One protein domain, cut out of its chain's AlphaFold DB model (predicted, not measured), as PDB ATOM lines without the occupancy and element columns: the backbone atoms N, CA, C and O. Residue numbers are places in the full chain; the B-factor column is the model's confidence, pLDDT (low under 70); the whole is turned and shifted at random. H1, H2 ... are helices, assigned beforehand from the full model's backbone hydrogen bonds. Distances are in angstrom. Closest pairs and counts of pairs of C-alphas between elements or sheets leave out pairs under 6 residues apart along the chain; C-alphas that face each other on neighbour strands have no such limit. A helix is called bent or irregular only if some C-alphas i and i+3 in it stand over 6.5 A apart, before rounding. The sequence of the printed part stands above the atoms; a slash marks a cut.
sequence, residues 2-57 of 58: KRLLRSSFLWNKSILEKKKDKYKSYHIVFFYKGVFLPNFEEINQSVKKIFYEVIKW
ATOM      1  N   LYS A   2      24.968   6.737 112.462       88.44
ATOM      2  CA  LYS A   2      23.597   6.161 112.452       88.44
ATOM      3  C   LYS A   2      23.477   4.826 113.204       88.44
ATOM      4  O   LYS A   2      22.538   4.648 113.970       88.44
ATOM      5  N   ARG A   3      24.439   3.909 113.015       90.31
ATOM      6  CA  ARG A   3      24.473   2.611 113.716       90.31
ATOM      7  C   ARG A   3      24.545   2.778 115.236       90.31
ATOM      8  O   ARG A   3      23.743   2.179 115.929       90.31
ATOM      9  N   LEU A   4      25.433   3.640 115.732       90.56
ATOM     10  CA  LEU A   4      25.594   3.894 117.168       90.56
ATOM     11  C   LEU A   4      24.317   4.478 117.787       90.56
ATOM     12  O   LEU A   4      23.870   4.002 118.825       90.56
ATOM     13  N   LEU A   5      23.687   5.447 117.109       91.12
ATOM     14  CA  LEU A   5      22.409   6.022 117.546       91.12
ATOM     15  C   LEU A   5      21.291   4.978 117.572       91.12
ATOM     16  O   LEU A   5      20.555   4.913 118.548       91.12
ATOM     17  N   ARG A   6      21.182   4.130 116.539       91.94
ATOM     18  CA  ARG A   6      20.194   3.037 116.507       91.94
ATOM     19  C   ARG A   6      20.420   2.039 117.639       91.94
ATOM     20  O   ARG A   6      19.465   1.691 118.323       91.94
ATOM     21  N   SER A   7      21.661   1.611 117.861       93.75
ATOM     22  CA  SER A   7      22.003   0.686 118.944       93.75
ATOM     23  C   SER A   7      21.676   1.280 120.312       93.75
ATOM     24  O   SER A   7      21.032   0.622 121.122       93.75
ATOM     25  N   SER A   8      22.049   2.539 120.552       93.88
ATOM     26  CA  SER A   8      21.739   3.213 121.814       93.88
ATOM     27  C   SER A   8      20.234   3.441 122.000       93.88
ATOM     28  O   SER A   8      19.710   3.206 123.087       93.88
ATOM     29  N   PHE A   9      19.512   3.828 120.945       93.19
ATOM     30  CA  PHE A   9      18.054   3.943 120.978       93.19
ATOM     31  C   PHE A   9      17.407   2.621 121.396       93.19
ATOM     32  O   PHE A   9      16.610   2.599 122.330       93.19
ATOM     33  N   LEU A  10      17.774   1.519 120.734       92.94
ATOM     34  CA  LEU A  10      17.218   0.194 121.014       92.94
ATOM     35  C   LEU A  10      17.537  -0.258 122.441       92.94
ATOM     36  O   LEU A  10      16.639  -0.725 123.137       92.94
ATOM     37  N   TRP A  11      18.775  -0.046 122.899       94.50
ATOM     38  CA  TRP A  11      19.207  -0.403 124.252       94.50
ATOM     39  C   TRP A  11      18.394   0.307 125.341       94.50
ATOM     40  O   TRP A  11      18.122  -0.259 126.396       94.50
ATOM     41  N   ASN A  12      17.995   1.556 125.095       93.25
ATOM     42  CA  ASN A  12      17.310   2.393 126.082       93.25
ATOM     43  C   ASN A  12      15.806   2.545 125.825       93.25
ATOM     44  O   ASN A  12      15.146   3.319 126.518       93.25
ATOM     45  N   LYS A  13      15.243   1.826 124.847       90.25
ATOM     46  CA  LYS A  13      13.838   1.957 124.434       90.25
ATOM     47  C   LYS A  13      12.855   1.749 125.593       90.25
ATOM     48  O   LYS A  13      11.855   2.459 125.677       90.25
ATOM     49  N   SER A  14      13.175   0.842 126.515       90.44
ATOM     50  CA  SER A  14      12.367   0.539 127.704       90.44
ATOM     51  C   SER A  14      12.132   1.750 128.611       90.44
ATOM     52  O   SER A  14      11.130   1.805 129.319       90.44
ATOM     53  N   ILE A  15      13.023   2.749 128.574       89.94
ATOM     54  CA  ILE A  15      12.853   4.006 129.306       89.94
ATOM     55  C   ILE A  15      11.589   4.706 128.788       89.94
ATOM     56  O   ILE A  15      10.686   4.974 129.575       89.94
ATOM     57  N   LEU A  16      11.469   4.904 127.470       86.38
ATOM     58  CA  LEU A  16      10.309   5.554 126.837       86.38
ATOM     59  C   LEU A  16       9.009   4.760 127.007       86.38
ATOM     60  O   LEU A  16       7.936   5.346 127.150       86.38
ATOM     61  N   GLU A  17       9.093   3.429 127.033       85.75
ATOM     62  CA  GLU A  17       7.924   2.560 127.209       85.75
ATOM     63  C   GLU A  17       7.238   2.753 128.573       85.75
ATOM     64  O   GLU A  17       6.031   2.544 128.667       85.75
ATOM     65  N   LYS A  18       7.933   3.283 129.593       82.88
ATOM     66  CA  LYS A  18       7.321   3.656 130.888       82.88
ATOM     67  C   LYS A  18       6.218   4.717 130.778       82.88
ATOM     68  O   LYS A  18       5.456   4.899 131.722       82.88
ATOM     69  N   LYS A  19       6.149   5.460 129.669       74.94
ATOM     70  CA  LYS A  19       5.135   6.500 129.405       74.94
ATOM     71  C   LYS A  19       4.186   6.136 128.266       74.94
ATOM     72  O   LYS A  19       3.414   6.995 127.838       74.94
ATOM     73  N   LYS A  20       4.214   4.883 127.798       70.12
ATOM     74  CA  LYS A  20       3.411   4.410 126.661       70.12
ATOM     75  C   LYS A  20       1.910   4.658 126.850       70.12
ATOM     76  O   LYS A  20       1.235   4.998 125.886       70.12
ATOM     77  N   ASP A  21       1.414   4.586 128.086       71.19
ATOM     78  CA  ASP A  21       0.000   4.842 128.392       71.19
ATOM     79  C   ASP A  21      -0.383   6.324 128.270       71.19
ATOM     80  O   ASP A  21      -1.519   6.648 127.930       71.19
ATOM     81  N   LYS A  22       0.564   7.245 128.512       70.62
ATOM     82  CA  LYS A  22       0.308   8.693 128.453       70.62
ATOM     83  C   LYS A  22       0.382   9.237 127.024       70.62
ATOM     84  O   LYS A  22      -0.299  10.206 126.704       70.62
ATOM     85  N   TYR A  23       1.188   8.629 126.159       68.81
ATOM     86  CA  TYR A  23       1.400   9.107 124.797       68.81
ATOM     87  C   TYR A  23       1.359   7.931 123.815       68.81
ATOM     88  O   TYR A  23       2.273   7.107 123.769       68.81
ATOM     89  N   LYS A  24       0.292   7.873 123.005       68.56
ATOM     90  CA  LYS A  24       0.025   6.772 122.059       68.56
ATOM     91  C   LYS A  24       1.134   6.560 121.022       68.56
ATOM     92  O   LYS A  24       1.320   5.433 120.569       68.56
ATOM     93  N   SER A  25       1.857   7.609 120.626       74.81
ATOM     94  CA  SER A  25       3.016   7.488 119.734       74.81
ATOM     95  C   SER A  25       3.969   8.673 119.884       74.81
ATOM     96  O   SER A  25       3.520   9.791 120.134       74.81
ATOM     97  N   TYR A  26       5.265   8.430 119.683       76.69
ATOM     98  CA  TYR A  26       6.289   9.469 119.601       76.69
ATOM     99  C   TYR A  26       7.107   9.294 118.329       76.69
ATOM    100  O   TYR A  26       7.513   8.179 117.998       76.69
ATOM    101  N   HIS A  27       7.433  10.408 117.682       84.25
ATOM    102  CA  HIS A  27       8.470  10.464 116.660       84.25
ATOM    103  C   HIS A  27       9.682  11.200 117.228       84.25
ATOM    104  O   HIS A  27       9.606  12.381 117.550       84.25
ATOM    105  N   ILE A  28      10.801  10.487 117.368       84.38
ATOM    106  CA  ILE A  28      12.059  11.040 117.876       84.38
ATOM    107  C   ILE A  28      13.034  11.150 116.708       84.38
ATOM    108  O   ILE A  28      13.362  10.147 116.071       84.38
ATOM    109  N   VAL A  29      13.511  12.365 116.443       88.06
ATOM    110  CA  VAL A  29      14.508  12.646 115.404       88.06
ATOM    111  C   VAL A  29      15.823  13.024 116.078       88.06
ATOM    112  O   VAL A  29      15.886  13.985 116.838       88.06
ATOM    113  N   PHE A  30      16.882  12.259 115.806       87.56
ATOM    114  CA  PHE A  30      18.216  12.541 116.333       87.56
ATOM    115  C   PHE A  30      19.011  13.408 115.360       87.56
ATOM    116  O   PHE A  30      19.293  12.982 114.239       87.56
ATOM    117  N   PHE A  31      19.450  14.572 115.831       86.50
ATOM    118  CA  PHE A  31      20.414  15.416 115.132       86.50
ATOM    119  C   PHE A  31      21.768  15.308 115.825       86.50
ATOM    120  O   PHE A  31      21.909  15.647 116.997       86.50
ATOM    121  N   TYR A  32      22.767  14.815 115.096       85.00
ATOM    122  CA  TYR A  32      24.141  14.783 115.572       85.00
ATOM    123  C   TYR A  32      24.897  15.982 115.002       85.00
ATOM    124  O   TYR A  32      25.074  16.072 113.787       85.00
ATOM    125  N   LYS A  33      25.338  16.893 115.875       83.19
ATOM    126  CA  LYS A  33      26.174  18.042 115.512       83.19
ATOM    127  C   LYS A  33      27.562  17.837 116.109       83.19
ATOM    128  O   LYS A  33      27.775  18.118 117.283       83.19
ATOM    129  N   GLY A  34      28.492  17.327 115.310       81.62
ATOM    130  CA  GLY A  34      29.878  17.141 115.723       81.62
ATOM    131  C   GLY A  34      30.791  16.833 114.543       81.62
ATOM    132  O   GLY A  34      30.336  16.329 113.517       81.62
ATOM    133  N   VAL A  35      32.067  17.190 114.699       75.75
ATOM    134  CA  VAL A  35      33.113  17.012 113.677       75.75
ATOM    135  C   VAL A  35      33.781  15.634 113.795       75.75
ATOM    136  O   VAL A  35      34.210  15.069 112.796       75.75
ATOM    137  N   PHE A  36      33.811  15.057 115.002       80.50
ATOM    138  CA  PHE A  36      34.459  13.775 115.302       80.50
ATOM    139  C   PHE A  36      33.446  12.675 115.602       80.50
ATOM    140  O   PHE A  36      32.309  12.957 115.951       80.50
ATOM    141  N   LEU A  37      33.846  11.409 115.478       81.56
ATOM    142  CA  LEU A  37      32.996  10.287 115.872       81.56
ATOM    143  C   LEU A  37      33.128  10.069 117.393       81.56
ATOM    144  O   LEU A  37      34.216   9.715 117.838       81.56
ATOM    145  N   PRO A  38      32.062  10.255 118.189       83.44
ATOM    146  CA  PRO A  38      32.128  10.045 119.627       83.44
ATOM    147  C   PRO A  38      32.092   8.555 119.961       83.44
ATOM    148  O   PRO A  38      31.597   7.728 119.178       83.44
ATOM    149  N   ASN A  39      32.568   8.219 121.158       89.69
ATOM    150  CA  ASN A  39      32.504   6.855 121.662       89.69
ATOM    151  C   ASN A  39      31.055   6.446 121.958       89.69
ATOM    152  O   ASN A  39      30.179   7.272 122.227       89.69
ATOM    153  N   PHE A  40      30.787   5.138 121.918       90.19
ATOM    154  CA  PHE A  40      29.434   4.624 122.143       90.19
ATOM    155  C   PHE A  40      28.877   5.038 123.509       90.19
ATOM    156  O   PHE A  40      27.695   5.359 123.612       90.19
ATOM    157  N   GLU A  41      29.719   5.067 124.539       93.19
ATOM    158  CA  GLU A  41      29.310   5.408 125.898       93.19
ATOM    159  C   GLU A  41      28.785   6.846 126.021       93.19
ATOM    160  O   GLU A  41      27.718   7.056 126.596       93.19
ATOM    161  N   GLU A  42      29.445   7.813 125.382       91.06
ATOM    162  CA  GLU A  42      29.015   9.220 125.356       91.06
ATOM    163  C   GLU A  42      27.652   9.385 124.671       91.06
ATOM    164  O   GLU A  42      26.752  10.075 125.168       91.06
ATOM    165  N   ILE A  43      27.464   8.692 123.541       91.38
ATOM    166  CA  ILE A  43      26.179   8.656 122.830       91.38
ATOM    167  C   ILE A  43      25.116   8.041 123.737       91.38
ATOM    168  O   ILE A  43      24.005   8.562 123.834       91.38
ATOM    169  N   ASN A  44      25.452   6.945 124.415       94.00
ATOM    170  CA  ASN A  44      24.521   6.206 125.251       94.00
ATOM    171  C   ASN A  44      24.040   7.018 126.453       94.00
ATOM    172  O   ASN A  44      22.846   7.019 126.762       94.00
ATOM    173  N   GLN A  45      24.947   7.749 127.100       93.94
ATOM    174  CA  GLN A  45      24.600   8.671 128.180       93.94
ATOM    175  C   GLN A  45      23.709   9.814 127.675       93.94
ATOM    176  O   GLN A  45      22.692  10.123 128.301       93.94
ATOM    177  N   SER A  46      24.030  10.384 126.511       91.62
ATOM    178  CA  SER A  46      23.242  11.462 125.902       91.62
ATOM    179  C   SER A  46      21.816  11.017 125.558       91.62
ATOM    180  O   SER A  46      20.851  11.684 125.928       91.62
ATOM    181  N   VAL A  47      21.658   9.855 124.915       92.81
ATOM    182  CA  VAL A  47      20.342   9.285 124.572       92.81
ATOM    183  C   VAL A  47      19.521   8.990 125.829       92.81
ATOM    184  O   VAL A  47      18.343   9.348 125.882       92.81
ATOM    185  N   LYS A  48      20.133   8.407 126.872       94.00
ATOM    186  CA  LYS A  48      19.462   8.193 128.166       94.00
ATOM    187  C   LYS A  48      18.939   9.501 128.751       94.00
ATOM    188  O   LYS A  48      17.784   9.549 129.171       94.00
ATOM    189  N   LYS A  49      19.765  10.553 128.768       93.25
ATOM    190  CA  LYS A  49      19.378  11.869 129.293       93.25
ATOM    191  C   LYS A  49      18.160  12.426 128.553       93.25
ATOM    192  O   LYS A  49      17.180  12.775 129.206       93.25
ATOM    193  N   ILE A  50      18.181  12.396 127.218       90.81
ATOM    194  CA  ILE A  50      17.056  12.832 126.372       90.81
ATOM    195  C   ILE A  50      15.783  12.045 126.712       90.81
ATOM    196  O   ILE A  50      14.725  12.634 126.911       90.81
ATOM    197  N   PHE A  51      15.860  10.717 126.828       91.19
ATOM    198  CA  PHE A  51      14.674   9.905 127.125       91.19
ATOM    199  C   PHE A  51      14.094  10.199 128.509       91.19
ATOM    200  O   PHE A  51      12.874  10.263 128.664       91.19
ATOM    201  N   TYR A  52      14.943  10.416 129.514       90.69
ATOM    202  CA  TYR A  52      14.480  10.822 130.838       90.69
ATOM    203  C   TYR A  52      13.826  12.204 130.834       90.69
ATOM    204  O   TYR A  52      12.827  12.391 131.530       90.69
ATOM    205  N   GLU A  53      14.341  13.152 130.053       89.12
ATOM    206  CA  GLU A  53      13.708  14.464 129.877       89.12
ATOM    207  C   GLU A  53      12.334  14.338 129.211       89.12
ATOM    208  O   GLU A  53      11.367  14.887 129.731       89.12
ATOM    209  N   VAL A  54      12.204  13.524 128.158       84.94
ATOM    210  CA  VAL A  54      10.910  13.242 127.502       84.94
ATOM    211  C   VAL A  54       9.888  12.659 128.486       84.94
ATOM    212  O   VAL A  54       8.725  13.052 128.486       84.94
ATOM    213  N   ILE A  55      10.305  11.753 129.373       83.81
ATOM    214  CA  ILE A  55       9.415  11.151 130.385       83.81
ATOM    215  C   ILE A  55       9.018  12.153 131.469       83.81
ATOM    216  O   ILE A  55       7.896  12.088 131.992       83.81
ATOM    217  N   LYS A  56       9.939  13.050 131.832       83.31
ATOM    218  CA  LYS A  56       9.705  14.124 132.800       83.31
ATOM    219  C   LYS A  56       8.868  15.264 132.219       83.31
ATOM    220  O   LYS A  56       8.244  15.971 133.007       83.31
ATOM    221  N   TRP A  57       8.817  15.418 130.894       68.81
ATOM    222  CA  TRP A  57       7.990  16.414 130.218       68.81
ATOM    223  C   TRP A  57       6.509  16.181 130.573       68.81
ATOM    224  O   TRP A  57       5.903  15.152 130.237       68.81
TER     225      TRP A  57
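What this domain is: This is residues 2 to 57 of the 58 residues of an uncharacterized protein of Blattabacterium punctulatus (UniProt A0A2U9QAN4). Two helices, H1 and H2, pack side by side and run the same way, and a long link without named elements, residues 18 to 39, folds back along the pair from the end of H1 to the beginning of H2. H1 has a kink of 50 degrees near residue 11. The printed part has 56 residues, with two named helices in the order H1, H2 and no named strand, and its class is all helix. It is only just compact, close to loose, with a radius of gyration of the C-alphas of 11.9 A, and its outline is a rod spanning 38 by 18 by 17 A.

How they stand to each other: H1, residues 2 to 17, touches H2, residues 40 to 56, with 18 pairs of C-alphas within 8 A. The closest C-alphas of the two are those of Ser 8 and Asn 44, 5.3 A apart. Their centres are 9.2 A apart. They run the same way at a shallow tilt of 34 degrees, only just short of steep. Every O i to N i+4 pair is within hydrogen-bond range in H2, against 9 of 12 in H1.

Where its parts are: H1 begins at C-alpha 2, at (23.597, 6.161, 112.452), and measures 21.8 A to C-alpha 17. It is irregular, with C-alphas 11 and 14 lying 7.7 A apart. H2 begins at C-alpha 40, at (29.434, 4.624, 122.143), and ends 24.4 A away at C-alpha 56, at (9.705, 14.124, 132.800).

The domain as a whole: The two C-alphas farthest apart are those of Asp 21 and Val 35, 38.2 A, both in the long link of 22 residues. The printed part has no cut. The mean pLDDT of the printed part is 86.0, and residues 23 to 24 and residue 57 are under 70.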